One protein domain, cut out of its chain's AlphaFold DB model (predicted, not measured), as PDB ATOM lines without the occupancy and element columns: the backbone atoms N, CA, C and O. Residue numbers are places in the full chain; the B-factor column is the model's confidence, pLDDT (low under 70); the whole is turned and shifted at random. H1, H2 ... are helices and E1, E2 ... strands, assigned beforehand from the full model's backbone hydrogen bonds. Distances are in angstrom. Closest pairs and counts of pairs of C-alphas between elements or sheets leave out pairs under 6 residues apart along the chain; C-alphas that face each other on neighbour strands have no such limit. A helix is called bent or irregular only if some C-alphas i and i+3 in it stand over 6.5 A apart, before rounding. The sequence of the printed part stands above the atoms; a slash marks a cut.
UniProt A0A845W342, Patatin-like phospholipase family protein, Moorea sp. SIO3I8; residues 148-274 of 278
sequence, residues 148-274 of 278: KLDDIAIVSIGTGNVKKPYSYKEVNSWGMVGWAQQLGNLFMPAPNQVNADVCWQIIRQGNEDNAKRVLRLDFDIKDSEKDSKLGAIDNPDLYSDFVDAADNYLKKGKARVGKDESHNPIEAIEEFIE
ATOM      1  N   LYS A 148     -28.702  44.227  29.451       90.12
ATOM      2  CA  LYS A 148     -29.237  44.038  30.794       90.12
ATOM      3  C   LYS A 148     -28.452  42.929  31.482       90.12
ATOM      4  O   LYS A 148     -27.741  42.162  30.844       90.12
ATOM      5  N   LEU A 149     -28.616  42.823  32.793       91.69
ATOM      6  CA  LEU A 149     -28.028  41.732  33.572       91.69
ATOM      7  C   LEU A 149     -28.478  40.348  33.067       91.69
ATOM      8  O   LEU A 149     -27.678  39.423  33.061       91.69
ATOM      9  N   ASP A 150     -29.708  40.235  32.556       90.25
ATOM     10  CA  ASP A 150     -30.247  38.995  31.972       90.25
ATOM     11  C   ASP A 150     -29.565  38.595  30.649       90.25
ATOM     12  O   ASP A 150     -29.683  37.447  30.223       90.25
ATOM     13  N   ASP A 151     -28.850  39.524  30.002       89.81
ATOM     14  CA  ASP A 151     -28.074  39.274  28.781       89.81
ATOM     15  C   ASP A 151     -26.628  38.826  29.091       89.81
ATOM     16  O   ASP A 151     -25.834  38.625  28.171       89.81
ATOM     17  N   ILE A 152     -26.246  38.720  30.372       92.62
ATOM     18  CA  ILE A 152     -24.870  38.442  30.802       92.62
ATOM     19  C   ILE A 152     -24.785  37.046  31.421       92.62
ATOM     20  O   ILE A 152     -25.452  36.743  32.408       92.62
ATOM     21  N   ALA A 153     -23.887  36.229  30.873       94.94
ATOM     22  CA  ALA A 153     -23.431  34.984  31.478       94.94
ATOM     23  C   ALA A 153     -21.964  35.114  31.911       94.94
ATOM     24  O   ALA A 153     -21.168  35.799  31.264       94.94
ATOM     25  N   ILE A 154     -21.604  34.479  33.025       95.94
ATOM     26  CA  ILE A 154     -20.312  34.647  33.689       95.94
ATOM     27  C   ILE A 154     -19.717  33.287  33.994       95.94
ATOM     28  O   ILE A 154     -20.292  32.510  34.752       95.94
ATOM     29  N   VAL A 155     -18.507  33.066  33.487       96.62
ATOM     30  CA  VAL A 155     -17.614  32.017  33.972       96.62
ATOM     31  C   VAL A 155     -16.503  32.686  34.769       96.62
ATOM     32  O   VAL A 155     -15.759  33.517  34.252       96.62
ATOM     33  N   SER A 156     -16.406  32.341  36.046       96.38
ATOM     34  CA  SER A 156     -15.379  32.826  36.958       96.38
ATOM     35  C   SER A 156     -14.534  31.640  37.413       96.38
ATOM     36  O   SER A 156     -15.070  30.670  37.941       96.38
ATOM     37  N   ILE A 157     -13.220  31.708  37.210       95.56
ATOM     38  CA  ILE A 157     -12.285  30.625  37.545       95.56
ATOM     39  C   ILE A 157     -11.411  31.087  38.708       95.56
ATOM     40  O   ILE A 157     -10.847  32.183  38.678       95.56
ATOM     41  N   GLY A 158     -11.375  30.296  39.771       91.81
ATOM     42  CA  GLY A 158     -10.568  30.524  40.958       91.81
ATOM     43  C   GLY A 158      -9.252  29.767  40.918       91.81
ATOM     44  O   GLY A 158      -9.097  28.788  40.193       91.81
ATOM     45  N   THR A 159      -8.303  30.229  41.726       87.06
ATOM     46  CA  THR A 159      -6.985  29.600  41.893       87.06
ATOM     47  C   THR A 159      -6.932  28.680  43.114       87.06
ATOM     48  O   THR A 159      -5.847  28.330  43.571       87.06
ATOM     49  N   GLY A 160      -8.091  28.319  43.669       82.81
ATOM     50  CA  GLY A 160      -8.210  27.584  44.917       82.81
ATOM     51  C   GLY A 160      -8.166  28.485  46.154       82.81
ATOM     52  O   GLY A 160      -7.664  29.611  46.125       82.81
ATOM     53  N   ASN A 161      -8.703  27.981  47.266       78.75
ATOM     54  CA  ASN A 161      -8.759  28.685  48.544       78.75
ATOM     55  C   ASN A 161      -8.149  27.834  49.658       78.75
ATOM     56  O   ASN A 161      -8.597  26.717  49.917       78.75
ATOM     57  N   VAL A 162      -7.182  28.403  50.380       74.12
ATOM     58  CA  VAL A 162      -6.698  27.837  51.644       74.12
ATOM     59  C   VAL A 162      -7.613  28.335  52.759       74.12
ATOM     60  O   VAL A 162      -7.486  29.460  53.243       74.12
ATOM     61  N   LYS A 163      -8.575  27.504  53.162       68.56
ATOM     62  CA  LYS A 163      -9.523  27.829  54.236       68.56
ATOM     63  C   LYS A 163      -8.993  27.334  55.573       68.56
ATOM     64  O   LYS A 163      -9.482  26.344  56.109       68.56
ATOM     65  N   LYS A 164      -8.005  28.037  56.130       75.44
ATOM     66  CA  LYS A 164      -7.608  27.826  57.524       75.44
ATOM     67  C   LYS A 164      -8.486  28.683  58.442       75.44
ATOM     68  O   LYS A 164      -8.299  29.902  58.474       75.44
ATOM     69  N   PRO A 165      -9.453  28.103  59.175       82.19
ATOM     70  CA  PRO A 165     -10.195  28.861  60.168       82.19
ATOM     71  C   PRO A 165      -9.276  29.232  61.338       82.19
ATOM     72  O   PRO A 165      -8.421  28.443  61.740       82.19
ATOM     73  N   TYR A 166      -9.489  30.415  61.911       86.00
ATOM     74  CA  TYR A 166      -8.821  30.853  63.136       86.00
ATOM     75  C   TYR A 166      -9.818  30.836  64.293       86.00
ATOM     76  O   TYR A 166     -10.915  31.389  64.189       86.00
ATOM     77  N   SER A 167      -9.454  30.206  65.408       91.88
ATOM     78  CA  SER A 167     -10.284  30.189  66.612       91.88
ATOM     79  C   SER A 167     -10.248  31.533  67.343       91.88
ATOM     80  O   SER A 167      -9.277  32.287  67.264       91.88
ATOM     81  N   TYR A 168     -11.279  31.807  68.149       93.56
ATOM     82  CA  TYR A 168     -11.318  33.001  69.000       93.56
ATOM     83  C   TYR A 168     -10.057  33.139  69.867       93.56
ATOM     84  O   TYR A 168      -9.488  34.223  69.958       93.56
ATOM     85  N   LYS A 169      -9.594  32.040  70.481       94.56
ATOM     86  CA  LYS A 169      -8.427  32.052  71.372       94.56
ATOM     87  C   LYS A 169      -7.149  32.452  70.630       94.56
ATOM     88  O   LYS A 169      -6.361  33.218  71.178       94.56
ATOM     89  N   GLU A 170      -6.963  31.964  69.404       91.31
ATOM     90  CA  GLU A 170      -5.824  32.333  68.557       91.31
ATOM     91  C   GLU A 170      -5.874  33.820  68.203       91.31
ATOM     92  O   GLU A 170      -4.942  34.552  68.533       91.31
ATOM     93  N   VAL A 171      -6.988  34.286  67.627       92.00
ATOM     94  CA  VAL A 171      -7.149  35.683  67.190       92.00
ATOM     95  C   VAL A 171      -7.002  36.658  68.361       92.00
ATOM     96  O   VAL A 171      -6.293  37.658  68.264       92.00
ATOM     97  N   ASN A 172      -7.614  36.345  69.507       94.06
ATOM     98  CA  ASN A 172      -7.558  37.176  70.709       94.06
ATOM     99  C   ASN A 172      -6.137  37.284  71.298       94.06
ATOM    100  O   ASN A 172      -5.856  38.205  72.062       94.06
ATOM    101  N   SER A 173      -5.232  36.365  70.944       92.81
ATOM    102  CA  SER A 173      -3.847  36.347  71.430       92.81
ATOM    103  C   SER A 173      -2.842  37.076  70.530       92.81
ATOM    104  O   SER A 173      -1.709  37.295  70.951       92.81
ATOM    105  N   TRP A 174      -3.225  37.471  69.311       90.06
ATOM    106  CA  TRP A 174      -2.275  37.925  68.290       90.06
ATOM    107  C   TRP A 174      -1.464  39.170  68.666       90.06
ATOM    108  O   TRP A 174      -0.317  39.304  68.233       90.06
ATOM    109  N   GLY A 175      -2.014  40.086  69.470       90.69
ATOM    110  CA  GLY A 175      -1.373  41.381  69.718       90.69
ATOM    111  C   GLY A 175      -1.001  42.102  68.407       90.69
ATOM    112  O   GLY A 175      -1.426  41.721  67.320       90.69
ATOM    113  N   MET A 176      -0.188  43.158  68.468       85.88
ATOM    114  CA  MET A 176       0.147  43.939  67.263       85.88
ATOM    115  C   MET A 176       0.929  43.131  66.209       85.88
ATOM    116  O   MET A 176       0.676  43.264  65.015       85.88
ATOM    117  N   VAL A 177       1.869  42.288  66.649       83.00
ATOM    118  CA  VAL A 177       2.742  41.514  65.750       83.00
ATOM    119  C   VAL A 177       1.977  40.388  65.061       83.00
ATOM    120  O   VAL A 177       2.099  40.236  63.849       83.00
ATOM    121  N   GLY A 178       1.154  39.637  65.797       82.75
ATOM    122  CA  GLY A 178       0.327  38.586  65.210       82.75
ATOM    123  C   GLY A 178      -0.686  39.160  64.223       82.75
ATOM    124  O   GLY A 178      -0.827  38.620  63.132       82.75
ATOM    125  N   TRP A 179      -1.300  40.312  64.530       87.50
ATOM    126  CA  TRP A 179      -2.159  41.003  63.564       87.50
ATOM    127  C   TRP A 179      -1.394  41.330  62.282       87.50
ATOM    128  O   TRP A 179      -1.853  40.949  61.211       87.50
ATOM    129  N   ALA A 180      -0.212  41.953  62.381       80.00
ATOM    130  CA  ALA A 180       0.613  42.303  61.222       80.00
ATOM    131  C   ALA A 180       0.996  41.085  60.358       80.00
ATOM    132  O   ALA A 180       0.989  41.185  59.134       80.00
ATOM    133  N   GLN A 181       1.281  39.936  60.978       77.69
ATOM    134  CA  GLN A 181       1.606  38.691  60.272       77.69
ATOM    135  C   GLN A 181       0.403  38.079  59.543       77.69
ATOM    136  O   GLN A 181       0.584  37.439  58.511       77.69
ATOM    137  N   GLN A 182      -0.816  38.272  60.056       81.88
ATOM    138  CA  GLN A 182      -2.023  37.637  59.515       81.88
ATOM    139  C   GLN A 182      -2.825  38.526  58.557       81.88
ATOM    140  O   GLN A 182      -3.756  38.028  57.926       81.88
ATOM    141  N   LEU A 183      -2.470  39.811  58.394       81.00
ATOM    142  CA  LEU A 183      -3.204  40.739  57.520       81.00
ATOM    143  C   LEU A 183      -3.410  40.161  56.112       81.00
ATOM    144  O   LEU A 183      -4.540  40.115  55.640       81.00
ATOM    145  N   GLY A 184      -2.356  39.670  55.454       75.88
ATOM    146  CA  GLY A 184      -2.475  39.105  54.103       75.88
ATOM    147  C   GLY A 184      -3.449  37.923  54.037       75.88
ATOM    148  O   GLY A 184      -4.338  37.904  53.188       75.88
ATOM    149  N   ASN A 185      -3.343  36.996  54.992       77.31
ATOM    150  CA  ASN A 185      -4.186  35.799  55.064       77.31
ATOM    151  C   ASN A 185      -5.668  36.118  55.310       77.31
ATOM    152  O   ASN A 185      -6.531  35.338  54.919       77.31
ATOM    153  N   LEU A 186      -5.975  37.245  55.956       80.62
ATOM    154  CA  LEU A 186      -7.349  37.674  56.226       80.62
ATOM    155  C   LEU A 186      -7.913  38.555  55.109       80.62
ATOM    156  O   LEU A 186      -9.065  38.394  54.711       80.62
ATOM    157  N   PHE A 187      -7.112  39.497  54.611       81.81
ATOM    158  CA  PHE A 187      -7.578  40.517  53.676       81.81
ATOM    159  C   PHE A 187      -7.562  40.064  52.220       81.81
ATOM    160  O   PHE A 187      -8.381  40.563  51.461       81.81
ATOM    161  N   MET A 188      -6.697  39.133  51.807       79.00
ATOM    162  CA  MET A 188      -6.666  38.686  50.406       79.00
ATOM    163  C   MET A 188      -7.866  37.803  50.017       79.00
ATOM    164  O   MET A 188      -8.427  38.020  48.939       79.00
ATOM    165  N   PRO A 189      -8.336  36.850  50.850       82.69
ATOM    166  CA  PRO A 189      -9.503  36.035  50.498       82.69
ATOM    167  C   PRO A 189     -10.825  36.818  50.496       82.69
ATOM    168  O   PRO A 189     -11.741  36.483  49.746       82.69
ATOM    169  N   ALA A 190     -10.936  37.878  51.305       85.81
ATOM    170  CA  ALA A 190     -12.198  38.590  51.499       85.81
ATOM    171  C   ALA A 190     -12.749  39.255  50.213       85.81
ATOM    172  O   ALA A 190     -13.909  38.997  49.884       85.81
ATOM    173  N   PRO A 191     -11.975  40.032  49.422       87.75
ATOM    174  CA  PRO A 191     -12.438  40.563  48.139       87.75
ATOM    175  C   PRO A 191     -12.818  39.481  47.125       87.75
ATOM    176  O   PRO A 191     -13.733  39.699  46.337       87.75
ATOM    177  N   ASN A 192     -12.149  38.318  47.137       89.38
ATOM    178  CA  ASN A 192     -12.510  37.194  46.265       89.38
ATOM    179  C   ASN A 192     -13.925  36.692  46.592       89.38
ATOM    180  O   ASN A 192     -14.772  36.615  45.698       89.38
ATOM    181  N   GLN A 193     -14.190  36.421  47.877       90.12
ATOM    182  CA  GLN A 193     -15.487  35.939  48.353       90.12
ATOM    183  C   GLN A 193     -16.601  36.970  48.130       90.12
ATOM    184  O   GLN A 193     -17.605  36.659  47.494       90.12
ATOM    185  N   VAL A 194     -16.411  38.209  48.597       92.19
ATOM    186  CA  VAL A 194     -17.435  39.261  48.495       92.19
ATOM    187  C   VAL A 194     -17.801  39.533  47.037       92.19
ATOM    188  O   VAL A 194     -18.983  39.599  46.708       92.19
ATOM    189  N   ASN A 195     -16.818  39.644  46.137       92.06
ATOM    190  CA  ASN A 195     -17.110  39.888  44.725       92.06
ATOM    191  C   ASN A 195     -17.805  38.690  44.062       92.06
ATOM    192  O   ASN A 195     -18.660  38.912  43.206       92.06
ATOM    193  N   ALA A 196     -17.477  37.447  44.441       92.38
ATOM    194  CA  ALA A 196     -18.174  36.257  43.948       92.38
ATOM    195  C   ALA A 196     -19.650  36.245  44.382       92.38
ATOM    196  O   ALA A 196     -20.537  36.046  43.550       92.38
ATOM    197  N   ASP A 197     -19.915  36.521  45.661       93.06
ATOM    198  CA  ASP A 197     -21.269  36.535  46.220       93.06
ATOM    199  C   ASP A 197     -22.112  37.667  45.627       93.06
ATOM    200  O   ASP A 197     -23.248  37.441  45.204       93.06
ATOM    201  N   VAL A 198     -21.550  38.876  45.524       94.62
ATOM    202  CA  VAL A 198     -22.223  40.029  44.907       94.62
ATOM    203  C   VAL A 198     -22.501  39.772  43.426       94.62
ATOM    204  O   VAL A 198     -23.601  40.056  42.960       94.62
ATOM    205  N   CYS A 199     -21.548  39.193  42.692       94.00
ATOM    206  CA  CYS A 199     -21.720  38.795  41.293       94.00
ATOM    207  C   CYS A 199     -22.916  37.844  41.122       94.00
ATOM    208  O   CYS A 199     -23.805  38.101  40.310       94.00
ATOM    209  N   TRP A 200     -22.987  36.789  41.939       94.38
ATOM    210  CA  TRP A 200     -24.102  35.842  41.910       94.38
ATOM    211  C   TRP A 200     -25.441  36.496  42.285       94.38
ATOM    212  O   TRP A 200     -26.442  36.284  41.602       94.38
ATOM    213  N   GLN A 201     -25.470  37.335  43.328       93.69
ATOM    214  CA  GLN A 201     -26.691  38.025  43.764       93.69
ATOM    215  C   GLN A 201     -27.215  39.016  42.718       93.69
ATOM    216  O   GLN A 201     -28.419  39.035  42.447       93.69
ATOM    217  N   ILE A 202     -26.324  39.815  42.119       94.81
ATOM    218  CA  ILE A 202     -26.685  40.820  41.114       94.81
ATOM    219  C   ILE A 202     -27.206  40.162  39.844       94.81
ATOM    220  O   ILE A 202     -28.172  40.665  39.296       94.81
ATOM    221  N   ILE A 203     -26.619  39.060  39.370       94.56
ATOM    222  CA  ILE A 203     -27.129  38.389  38.165       94.56
ATOM    223  C   ILE A 203     -28.468  37.705  38.446       94.56
ATOM    224  O   ILE A 203     -29.413  37.856  37.674       94.56
ATOM    225  N   ARG A 204     -28.585  37.019  39.590       92.19
ATOM    226  CA  ARG A 204     -29.813  36.318  39.980       92.19
ATOM    227  C   ARG A 204     -31.018  37.261  40.077       92.19
ATOM    228  O   ARG A 204     -32.088  36.887  39.622       92.19
ATOM    229  N   GLN A 205     -30.895  38.449  40.682       87.62
ATOM    230  CA  GLN A 205     -31.998  39.429  40.869       87.62
ATOM    231  C   GLN A 205     -33.304  38.855  41.474       87.62
ATOM    232  O   GLN A 205     -34.371  39.445  41.340       87.62
ATOM    233  N   GLY A 206     -33.246  37.693  42.133       81.50
ATOM    234  CA  GLY A 206     -34.424  36.961  42.618       81.50
ATOM    235  C   GLY A 206     -35.063  35.984  41.618       81.50
ATOM    236  O   GLY A 206     -35.968  35.256  42.013       81.50
ATOM    237  N   ASN A 207     -34.577  35.906  40.377       87.69
ATOM    238  CA  ASN A 207     -34.934  34.876  39.401       87.69
ATOM    239  C   ASN A 207     -33.934  33.708  39.474       87.69
ATOM    240  O   ASN A 207     -32.744  33.870  39.208       87.69
ATOM    241  N   GLU A 208     -34.417  32.521  39.834       84.19
ATOM    242  CA  GLU A 208     -33.575  31.328  39.977       84.19
ATOM    243  C   GLU A 208     -32.965  30.857  38.655       84.19
ATOM    244  O   GLU A 208     -31.833  30.377  38.654       84.19
ATOM    245  N   ASP A 209     -33.643  31.074  37.529       88.75
ATOM    246  CA  ASP A 209     -33.106  30.709  36.217       88.75
ATOM    247  C   ASP A 209     -31.901  31.585  35.861       88.75
ATOM    248  O   ASP A 209     -30.895  31.102  35.343       88.75
ATOM    249  N   ASN A 210     -31.929  32.865  36.252       92.50
ATOM    250  CA  ASN A 210     -30.783  33.754  36.076       92.50
ATOM    251  C   ASN A 210     -29.575  33.322  36.919       92.50
ATOM    252  O   ASN A 210     -28.438  33.569  36.527       92.50
ATOM    253  N   ALA A 211     -29.778  32.652  38.057       91.25
ATOM    254  CA  ALA A 211     -28.663  32.168  38.870       91.25
ATOM    255  C   ALA A 211     -27.810  31.115  38.135       91.25
ATOM    256  O   ALA A 211     -26.630  30.964  38.449       91.25
ATOM    257  N   LYS A 212     -28.370  30.430  37.127       94.06
ATOM    258  CA  LYS A 212     -27.645  29.495  36.247       94.06
ATOM    259  C   LYS A 212     -26.753  30.193  35.213       94.06
ATOM    260  O   LYS A 212     -25.985  29.540  34.515       94.06
ATOM    261  N   ARG A 213     -26.812  31.526  35.126       94.94
ATOM    262  CA  ARG A 213     -25.933  32.351  34.281       94.94
ATOM    263  C   ARG A 213     -24.601  32.683  34.951       94.94
ATOM    264  O   ARG A 213     -23.789  33.390  34.363       94.94
ATOM    265  N   VAL A 214     -24.358  32.205  36.170       95.75
ATOM    266  CA  VAL A 214     -23.081  32.377  36.872       95.75
ATOM    267  C   VAL A 214     -22.510  31.012  37.218       95.75
ATOM    268  O   VAL A 214     -23.023  30.329  38.099       95.75
ATOM    269  N   LEU A 215     -21.406  30.654  36.569       96.44
ATOM    270  CA  LEU A 215     -20.594  29.496  36.908       96.44
ATOM    271  C   LEU A 215     -19.309  29.968  37.589       96.44
ATOM    272  O   LEU A 215     -18.484  30.660  36.989       96.44
ATOM    273  N   ARG A 216     -19.124  29.580  38.854       95.12
ATOM    274  CA  ARG A 216     -17.858  29.749  39.576       95.12
ATOM    275  C   ARG A 216     -17.215  28.383  39.759       95.12
ATOM    276  O   ARG A 216     -17.757  27.540  40.467       95.12
ATOM    277  N   LEU A 217     -16.051  28.204  39.147       95.38
ATOM    278  CA  LEU A 217     -15.192  27.045  39.350       95.38
ATOM    279  C   LEU A 217     -14.091  27.446  40.321       95.38
ATOM    280  O   LEU A 217     -13.266  28.298  40.005       95.38
ATOM    281  N   ASP A 218     -14.119  26.890  41.523       91.06
ATOM    282  CA  ASP A 218     -13.152  27.176  42.579       91.06
ATOM    283  C   ASP A 218     -13.118  25.999  43.555       91.06
ATOM    284  O   ASP A 218     -14.123  25.307  43.726       91.06
ATOM    285  N   PHE A 219     -11.976  25.760  44.191       86.12
ATOM    286  CA  PHE A 219     -11.778  24.566  45.010       86.12
ATOM    287  C   PHE A 219     -11.088  24.867  46.331       86.12
ATOM    288  O   PHE A 219     -10.288  25.791  46.452       86.12
ATOM    289  N   ASP A 220     -11.401  24.067  47.343       80.25
ATOM    290  CA  ASP A 220     -10.736  24.171  48.633       80.25
ATOM    291  C   ASP A 220      -9.471  23.321  48.612       80.25
ATOM    292  O   ASP A 220      -9.521  22.102  48.437       80.25
ATOM    293  N   ILE A 221      -8.341  23.983  48.828       71.75
ATOM    294  CA  ILE A 221      -7.087  23.319  49.142       71.75
ATOM    295  C   ILE A 221      -7.202  22.952  50.625       71.75
ATOM    296  O   ILE A 221      -7.253  23.836  51.486       71.75
ATOM    297  N   LYS A 222      -7.380  21.655  50.920       63.84
ATOM    298  CA  LYS A 222      -7.500  21.156  52.304       63.84
ATOM    299  C   LYS A 222      -6.183  21.394  53.046       63.84
ATOM    300  O   LYS A 222      -5.231  21.831  52.446       63.84
ATOM    301  N   ASP A 223      -6.112  21.186  54.355       50.84
ATOM    302  CA  ASP A 223      -4.870  21.392  55.124       50.84
ATOM    303  C   ASP A 223      -4.273  20.019  55.484       50.84
ATOM    304  O   ASP A 223      -4.200  19.632  56.649       50.84
ATOM    305  N   SER A 224      -3.967  19.193  54.474       50.28
ATOM    306  CA  SER A 224      -3.117  18.010  54.675       50.28
ATOM    307  C   SER A 224      -1.634  18.420  54.671       50.28
ATOM    308  O   SER A 224      -1.281  19.485  54.167       50.28
ATOM    309  N   GLU A 225      -0.712  17.597  55.189       47.88
ATOM    310  CA  GLU A 225       0.739  17.899  55.122       47.88
ATOM    311  C   GLU A 225       1.251  18.149  53.686       47.88
ATOM    312  O   GLU A 225       2.267  18.820  53.501       47.88
ATOM    313  N   LYS A 226       0.549  17.637  52.662       49.62
ATOM    314  CA  LYS A 226       0.793  17.964  51.250       49.62
ATOM    315  C   LYS A 226       0.241  19.337  50.871       49.62
ATOM    316  O   LYS A 226       0.916  20.105  50.199       49.62
ATOM    317  N   ASP A 227      -0.952  19.663  51.339       49.91
ATOM    318  CA  ASP A 227      -1.650  20.876  50.936       49.91
ATOM    319  C   ASP A 227      -1.186  22.141  51.679       49.91
ATOM    320  O   ASP A 227      -1.205  23.235  51.125       49.91
ATOM    321  N   SER A 228      -0.671  22.008  52.905       48.97
ATOM    322  CA  SER A 228       0.006  23.114  53.601       48.97
ATOM    323  C   SER A 228       1.242  23.607  52.834       48.97
ATOM    324  O   SER A 228       1.611  24.780  52.932       48.97
ATOM    325  N   LYS A 229       1.848  22.744  52.001       51.59
ATOM    326  CA  LYS A 229       2.918  23.125  51.070       51.59
ATOM    327  C   LYS A 229       2.386  23.921  49.882       51.59
ATOM    328  O   LYS A 229       3.095  24.817  49.450       51.59
ATOM    329  N   LEU A 230       1.150  23.693  49.419       50.09
ATOM    330  CA  LEU A 230       0.511  24.450  48.322       50.09
ATOM    331  C   LEU A 230       0.319  25.944  48.644       50.09
ATOM    332  O   LEU A 230       0.142  26.750  47.737       50.09
ATOM    333  N   GLY A 231       0.420  26.348  49.915       53.09
ATOM    334  CA  GLY A 231       0.511  27.762  50.294       53.09
ATOM    335  C   GLY A 231       1.835  28.439  49.897       53.09
ATOM    336  O   GLY A 231       1.913  29.669  49.876       53.09
ATOM    337  N   ALA A 232       2.878  27.667  49.568       62.12
ATOM    338  CA  ALA A 232       4.162  28.162  49.079       62.12
ATOM    339  C   ALA A 232       4.119  28.343  47.555       62.12
ATOM    340  O   ALA A 232       4.614  27.517  46.791       62.12
ATOM    341  N   ILE A 233       3.520  29.456  47.123       60.66
ATOM    342  CA  ILE A 233       3.316  29.837  45.710       60.66
ATOM    343  C   ILE A 233       4.635  29.873  44.907       60.66
ATOM    344  O   ILE A 233       4.634  29.818  43.680       60.66
ATOM    345  N   ASP A 234       5.773  29.954  45.591       64.38
ATOM    346  CA  ASP A 234       7.111  30.062  45.023       64.38
ATOM    347  C   ASP A 234       7.906  28.748  44.968       64.38
ATOM    348  O   ASP A 234       9.072  28.760  44.573       64.38
ATOM    349  N   ASN A 235       7.301  27.615  45.339       73.88
ATOM    350  CA  ASN A 235       7.941  26.312  45.212       73.88
ATOM    351  C   ASN A 235       7.608  25.668  43.845       73.88
ATOM    352  O   ASN A 235       6.481  25.203  43.652       73.88
ATOM    353  N   PRO A 236       8.570  25.593  42.902       72.19
ATOM    354  CA  PRO A 236       8.324  25.058  41.561       72.19
ATOM    355  C   PRO A 236       7.954  23.570  41.561       72.19
ATOM    356  O   PRO A 236       7.266  23.116  40.647       72.19
ATOM    357  N   ASP A 237       8.343  22.821  42.597       79.56
ATOM    358  CA  ASP A 237       8.056  21.387  42.701       79.56
ATOM    359  C   ASP A 237       6.555  21.111  42.906       79.56
ATOM    360  O   ASP A 237       6.074  20.012  42.629       79.56
ATOM    361  N   LEU A 238       5.791  22.125  43.329       79.38
ATOM    362  CA  LEU A 238       4.357  22.013  43.592       79.38
ATOM    363  C   LEU A 238       3.487  22.134  42.345       79.38
ATOM    364  O   LEU A 238       2.283  21.918  42.437       79.38
ATOM    365  N   TYR A 239       4.053  22.467  41.178       82.00
ATOM    366  CA  TYR A 239       3.262  22.599  39.951       82.00
ATOM    367  C   TYR A 239       2.442  21.333  39.662       82.00
ATOM    368  O   TYR A 239       1.252  21.419  39.365       82.00
ATOM    369  N   SER A 240       3.063  20.160  39.813       85.00
ATOM    370  CA  SER A 240       2.380  18.873  39.637       85.00
ATOM    371  C   SER A 240       1.252  18.661  40.651       85.00
ATOM    372  O   SER A 240       0.153  18.280  40.259       85.00
ATOM    373  N   ASP A 241       1.472  19.008  41.924       84.38
ATOM    374  CA  ASP A 241       0.441  18.912  42.959       84.38
ATOM    375  C   ASP A 241      -0.735  19.884  42.685       84.38
ATOM    376  O   ASP A 241      -1.886  19.534  42.943       84.38
ATOM    377  N   PHE A 242      -0.495  21.075  42.111       83.19
ATOM    378  CA  PHE A 242      -1.570  21.992  41.692       83.19
ATOM    379  C   PHE A 242      -2.402  21.437  40.530       83.19
ATOM    380  O   PHE A 242      -3.627  21.578  40.536       83.19
ATOM    381  N   VAL A 243      -1.758  20.803  39.545       87.12
ATOM    382  CA  VAL A 243      -2.458  20.129  38.439       87.12
ATOM    383  C   VAL A 243      -3.310  18.983  38.984       87.12
ATOM    384  O   VAL A 243      -4.502  18.913  38.690       87.12
ATOM    385  N   ASP A 244      -2.746  18.154  39.863       87.31
ATOM    386  CA  ASP A 244      -3.470  17.059  40.511       87.31
ATOM    387  C   ASP A 244      -4.652  17.568  41.351       87.31
ATOM    388  O   ASP A 244      -5.719  16.945  41.376       87.31
ATOM    389  N   ALA A 245      -4.499  18.700  42.045       86.19
ATOM    390  CA  ALA A 245      -5.578  19.319  42.809       86.19
ATOM    391  C   ALA A 245      -6.731  19.775  41.899       86.19
ATOM    392  O   ALA A 245      -7.894  19.484  42.197       86.19
ATOM    393  N   ALA A 246      -6.422  20.420  40.770       88.88
ATOM    394  CA  ALA A 246      -7.416  20.838  39.784       88.88
ATOM    395  C   ALA A 246      -8.128  19.636  39.132       88.88
ATOM    396  O   ALA A 246      -9.357  19.613  39.045       88.88
ATOM    397  N   ASP A 247      -7.387  18.591  38.760       91.00
ATOM    398  CA  ASP A 247      -7.951  17.358  38.199       91.00
ATOM    399  C   ASP A 247      -8.866  16.636  39.194       91.00
ATOM    400  O   ASP A 247      -9.938  16.133  38.840       91.00
ATOM    401  N   ASN A 248      -8.459  16.574  40.463       90.81
ATOM    402  CA  ASN A 248      -9.282  16.000  41.522       90.81
ATOM    403  C   ASN A 248     -10.538  16.833  41.776       90.81
ATOM    404  O   ASN A 248     -11.600  16.254  42.019       90.81
ATOM    405  N   TYR A 249     -10.438  18.160  41.692       92.19
ATOM    406  CA  TYR A 249     -11.597  19.039  41.756       92.19
ATOM    407  C   TYR A 249     -12.584  18.726  40.631       92.19
ATOM    408  O   TYR A 249     -13.744  18.461  40.923       92.19
ATOM    409  N   LEU A 250     -12.144  18.637  39.376       93.50
ATOM    410  CA  LEU A 250     -13.046  18.307  38.266       93.50
ATOM    411  C   LEU A 250     -13.735  16.942  38.451       93.50
ATOM    412  O   LEU A 250     -14.912  16.789  38.144       93.50
ATOM    413  N   LYS A 251     -13.034  15.952  39.018       92.31
ATOM    414  CA  LYS A 251     -13.574  14.593  39.213       92.31
ATOM    415  C   LYS A 251     -14.501  14.450  40.422       92.31
ATOM    416  O   LYS A 251     -15.423  13.642  40.382       92.31
ATOM    417  N   LYS A 252     -14.209  15.132  41.531       91.50
ATOM    418  CA  LYS A 252     -14.821  14.857  42.853       91.50
ATOM    419  C   LYS A 252     -15.246  16.108  43.615       91.50
ATOM    420  O   LYS A 252     -15.769  16.003  44.725       91.50
ATOM    421  N   GLY A 253     -14.929  17.277  43.076       91.38
ATOM    422  CA  GLY A 253     -15.261  18.562  43.654       91.38
ATOM    423  C   GLY A 253     -16.745  18.859  43.555       91.38
ATOM    424  O   GLY A 253     -17.559  18.019  43.173       91.38
ATOM    425  N   LYS A 254     -17.079  20.087  43.931       93.94
ATOM    426  CA  LYS A 254     -18.432  20.609  43.857       93.94
ATOM    427  C   LYS A 254     -18.411  22.000  43.251       93.94
ATOM    428  O   LYS A 254     -17.501  22.782  43.532       93.94
ATOM    429  N   ALA A 255     -19.403  22.302  42.438       94.50
ATOM    430  CA  ALA A 255     -19.632  23.612  41.862       94.50
ATOM    431  C   ALA A 255     -21.088  24.025  42.092       94.50
ATOM    432  O   ALA A 255     -21.968  23.188  42.304       94.50
ATOM    433  N   ARG A 256     -21.330  25.337  42.082       93.12
ATOM    434  CA  ARG A 256     -22.679  25.886  42.198       93.12
ATOM    435  C   ARG A 256     -23.318  25.991  40.819       93.12
ATOM    436  O   ARG A 256     -22.741  26.625  39.938       93.12
ATOM    437  N   VAL A 257     -24.538  25.477  40.689       92.44
ATOM    438  CA  VAL A 257     -25.453  25.774  39.583       92.44
ATOM    439  C   VAL A 257     -26.767  26.282  40.159       92.44
ATOM    440  O   VAL A 257     -27.421  25.625  40.970       92.44
ATOM    441  N   GLY A 258     -27.141  27.512  39.804       90.19
ATOM    442  CA  GLY A 258     -28.271  28.176  40.443       90.19
ATOM    443  C   GLY A 258     -28.040  28.329  41.950       90.19
ATOM    444  O   GLY A 258     -27.129  29.043  42.369       90.19
ATOM    445  N   LYS A 259     -28.861  27.655  42.763       89.31
ATOM    446  CA  LYS A 259     -28.718  27.562  44.230       89.31
ATOM    447  C   LYS A 259     -28.056  26.279  44.720       89.31
ATOM    448  O   LYS A 259     -27.725  26.199  45.900       89.31
ATOM    449  N   ASP A 260     -27.926  25.276  43.864       91.44
ATOM    450  CA  ASP A 260     -27.404  23.979  44.264       91.44
ATOM    451  C   ASP A 260     -25.878  23.986  44.174       91.44
ATOM    452  O   ASP A 260     -25.305  24.148  43.102       91.44
ATOM    453  N   GLU A 261     -25.225  23.815  45.319       91.94
ATOM    454  CA  GLU A 261     -23.767  23.798  45.474       91.94
ATOM    455  C   GLU A 261     -23.174  22.385  45.445       91.94
ATOM    456  O   GLU A 261     -22.043  22.181  45.885       91.94
ATOM    457  N   SER A 262     -23.946  21.385  45.021       94.06
ATOM    458  CA  SER A 262     -23.547  19.979  45.081       94.06
ATOM    459  C   SER A 262     -23.168  19.352  43.742       94.06
ATOM    460  O   SER A 262     -22.657  18.231  43.756       94.06
ATOM    461  N   HIS A 263     -23.336  20.075  42.631       94.75
ATOM    462  CA  HIS A 263     -23.037  19.588  41.283       94.75
ATOM    463  C   HIS A 263     -21.566  19.216  41.134       94.75
ATOM    464  O   HIS A 263     -20.688  19.929  41.631       94.75
ATOM    465  N   ASN A 264     -21.280  18.143  40.396       96.12
ATOM    466  CA  ASN A 264     -19.919  17.912  39.934       96.12
ATOM    467  C   ASN A 264     -19.486  19.077  39.008       96.12
ATOM    468  O   ASN A 264     -20.313  19.591  38.256       96.12
ATOM    469  N   PRO A 265     -18.213  19.518  39.015       96.56
ATOM    470  CA  PRO A 265     -17.787  20.637  38.177       96.56
ATOM    471  C   PRO A 265     -17.961  20.427  36.669       96.56
ATOM    472  O   PRO A 265     -18.221  21.399  35.969       96.56
ATOM    473  N   ILE A 266     -17.832  19.198  36.163       96.81
ATOM    474  CA  ILE A 266     -18.049  18.889  34.741       96.81
ATOM    475  C   ILE A 266     -19.535  19.028  34.400       96.81
ATOM    476  O   ILE A 266     -19.870  19.756  33.473       96.81
ATOM    477  N   GLU A 267     -20.416  18.432  35.206       96.19
ATOM    478  CA  GLU A 267     -21.874  18.569  35.056       96.19
ATOM    479  C   GLU A 267     -22.301  20.044  35.134       96.19
ATOM    480  O   GLU A 267     -23.119  20.510  34.348       96.19
ATOM    481  N   ALA A 268     -21.689  20.821  36.033       96.81
ATOM    482  CA  ALA A 268     -21.953  22.250  36.159       96.81
ATOM    483  C   ALA A 268     -21.520  23.058  34.923       96.81
ATOM    484  O   ALA A 268     -22.176  24.040  34.573       96.81
ATOM    485  N   ILE A 269     -20.422  22.668  34.263       96.94
ATOM    486  CA  ILE A 269     -19.991  23.268  32.992       96.94
ATOM    487  C   ILE A 269     -20.998  22.938  31.887       96.94
ATOM    488  O   ILE A 269     -21.384  23.836  31.140       96.94
ATOM    489  N   GLU A 270     -21.428  21.681  31.790       95.94
ATOM    490  CA  GLU A 270     -22.406  21.229  30.794       95.94
ATOM    491  C   GLU A 270     -23.735  21.976  30.958       95.94
ATOM    492  O   GLU A 270     -24.192  22.630  30.021       95.94
ATOM    493  N   GLU A 271     -24.287  22.004  32.174       95.06
ATOM    494  CA  GLU A 271     -25.533  22.716  32.463       95.06
ATOM    495  C   GLU A 271     -25.390  24.228  32.218       95.06
ATOM    496  O   GLU A 271     -26.306  24.868  31.694       95.06
ATOM    497  N   PHE A 272     -24.239  24.830  32.540       95.88
ATOM    498  CA  PHE A 272     -23.998  26.239  32.225       95.88
ATOM    499  C   PHE A 272     -24.065  26.503  30.715       95.88
ATOM    500  O   PHE A 272     -24.684  27.485  30.305       95.88
ATOM    501  N   ILE A 273     -23.460  25.644  29.891       95.38
ATOM    502  CA  ILE A 273     -23.489  25.777  28.427       95.38
ATOM    503  C   ILE A 273     -24.921  25.617  27.901       95.38
ATOM    504  O   ILE A 273     -25.363  26.428  27.087       95.38
ATOM    505  N   GLU A 274     -25.666  24.626  28.395       94.06
ATOM    506  CA  GLU A 274     -27.054  24.371  27.985       94.06
ATOM    507  C   GLU A 274     -27.989  25.549  28.295       94.06
ATOM    508  O   GLU A 274     -28.842  25.902  27.479       94.06
TER     509      GLU A 274
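What this domain is: This is residues 148 to 274 of the 278 residues of the protein "Patatin-like phospholipase family protein" of Moorea sp. SIO3I8 (UniProt A0A845W342). A short parallel strand pair, E1 and E2, with the hairpin E3 and E4 next to it on the E2 side, makes a small core between H3 on one side and H7 on the other, and two helical arms reach from this end along the longest axis. One arm is H3 and H2 end to end with H1 at its tip, the other is H6 with H5 near its far end, and residues 158 to 167 and 218 to 226 run through the open space between the arms, tied to each other by a short parallel pairing of residues 161 to 162 with 220 to 221. The printed part has 127 residues with seven named helices and four named strands, in the order E1 H1 H2 H3 H4 E2 H5 H6 E3 E4 H7; one sheet is E1 beside E2, parallel, and the other is E3 beside E4, antiparallel. The class is mostly helix, and the whole is loose, with a radius of gyration of the C-alphas of 17.2 A and spans of 48 by 33 by 22 A.

Where its parts are: E1 is residues 154 to 157, beginning at C-alpha 154 at (-20.312, 34.647, 33.689), and E2 is residues 214 to 217; each is 9.8 A long. E3, residues 255 to 257, is 6.6 A long, and E4, residues 260 to 263, is 6.9 A long. H3, residues 189 to 204, measures 22.9 A, and H7, residues 265 to 274, measures 14.3 A and ends at C-alpha 274 at (-27.054, 24.371, 27.985). H4, residues 208 to 211, is 5.1 A long. H2, residues 175 to 187, is 17.2 A long and irregular, with C-alphas 181 and 184 7.4 A apart. H1, residues 168 to 173, is 8.5 A long. H6, residues 236 to 252, begins at C-alpha 236 at (8.324, 25.058, 41.561) and is 25.3 A long; it is only just irregular, with C-alphas 237 and 240 6.9 A apart. H5, residues 227 to 230, is 4.9 A long.

How they stand to each other: E1 and E2 are parallel neighbours at 11 degrees, with N 156 and O 215 at 2.8 A and N 217 and O 156 at 2.9 A, within hydrogen-bond range. They form a strand-helix-strand unit, two parallel neighbour strands with helices between them along the chain, here H1, H2, H3 and H4. The closest C-alphas of E2 and E3, those of Leu 217 and Ala 255, are 6.1 A apart. E3 and E4 form a hairpin, antiparallel at 124 degrees, with N 255 and O 263 at 2.8 A. The closest C-alphas of H3 and E2, Trp 200 and Val 214, are 6.2 A apart; those of H7 and E2, Phe 272 and Leu 215, 6.6 A. H3 and H7 are apart. H3 touches H4 with residues 200 to 204 alone, closest at the C-alphas of Arg 204 and Ala 211, 4.4 A. H2 and H3 meet only through their link, as do H1 and H2. H6 and H7 touch only at their ends, closest at the C-alphas of Leu 250 and Pro 265, 5.3 A, the same way at a steep tilt of 62 degrees. H5 touches H6, closest at the C-alphas of Leu 230 and Leu 238, 6.6 A. H6 is apart from H1, H2 and H3. Every O i to N i+4 pair is within hydrogen-bond range in H1, H3 and H7; in H2 it is 7 of 9 and in H6 11 of 13, while H4 and H5 are too short for such a pair.

The domain as a whole: The two C-alphas farthest apart, those of Gly 175 and Glu 274, are 51.9 A apart. The printed part has no cut and no long link; the links E1 to H1, with 10 residues, and E2 to H5, with 9, are short, and the others are tight. The mean pLDDT of the printed part is 85.4; residue 163 and residues 222 to 234 are under 70, and H5 has a mean of 50.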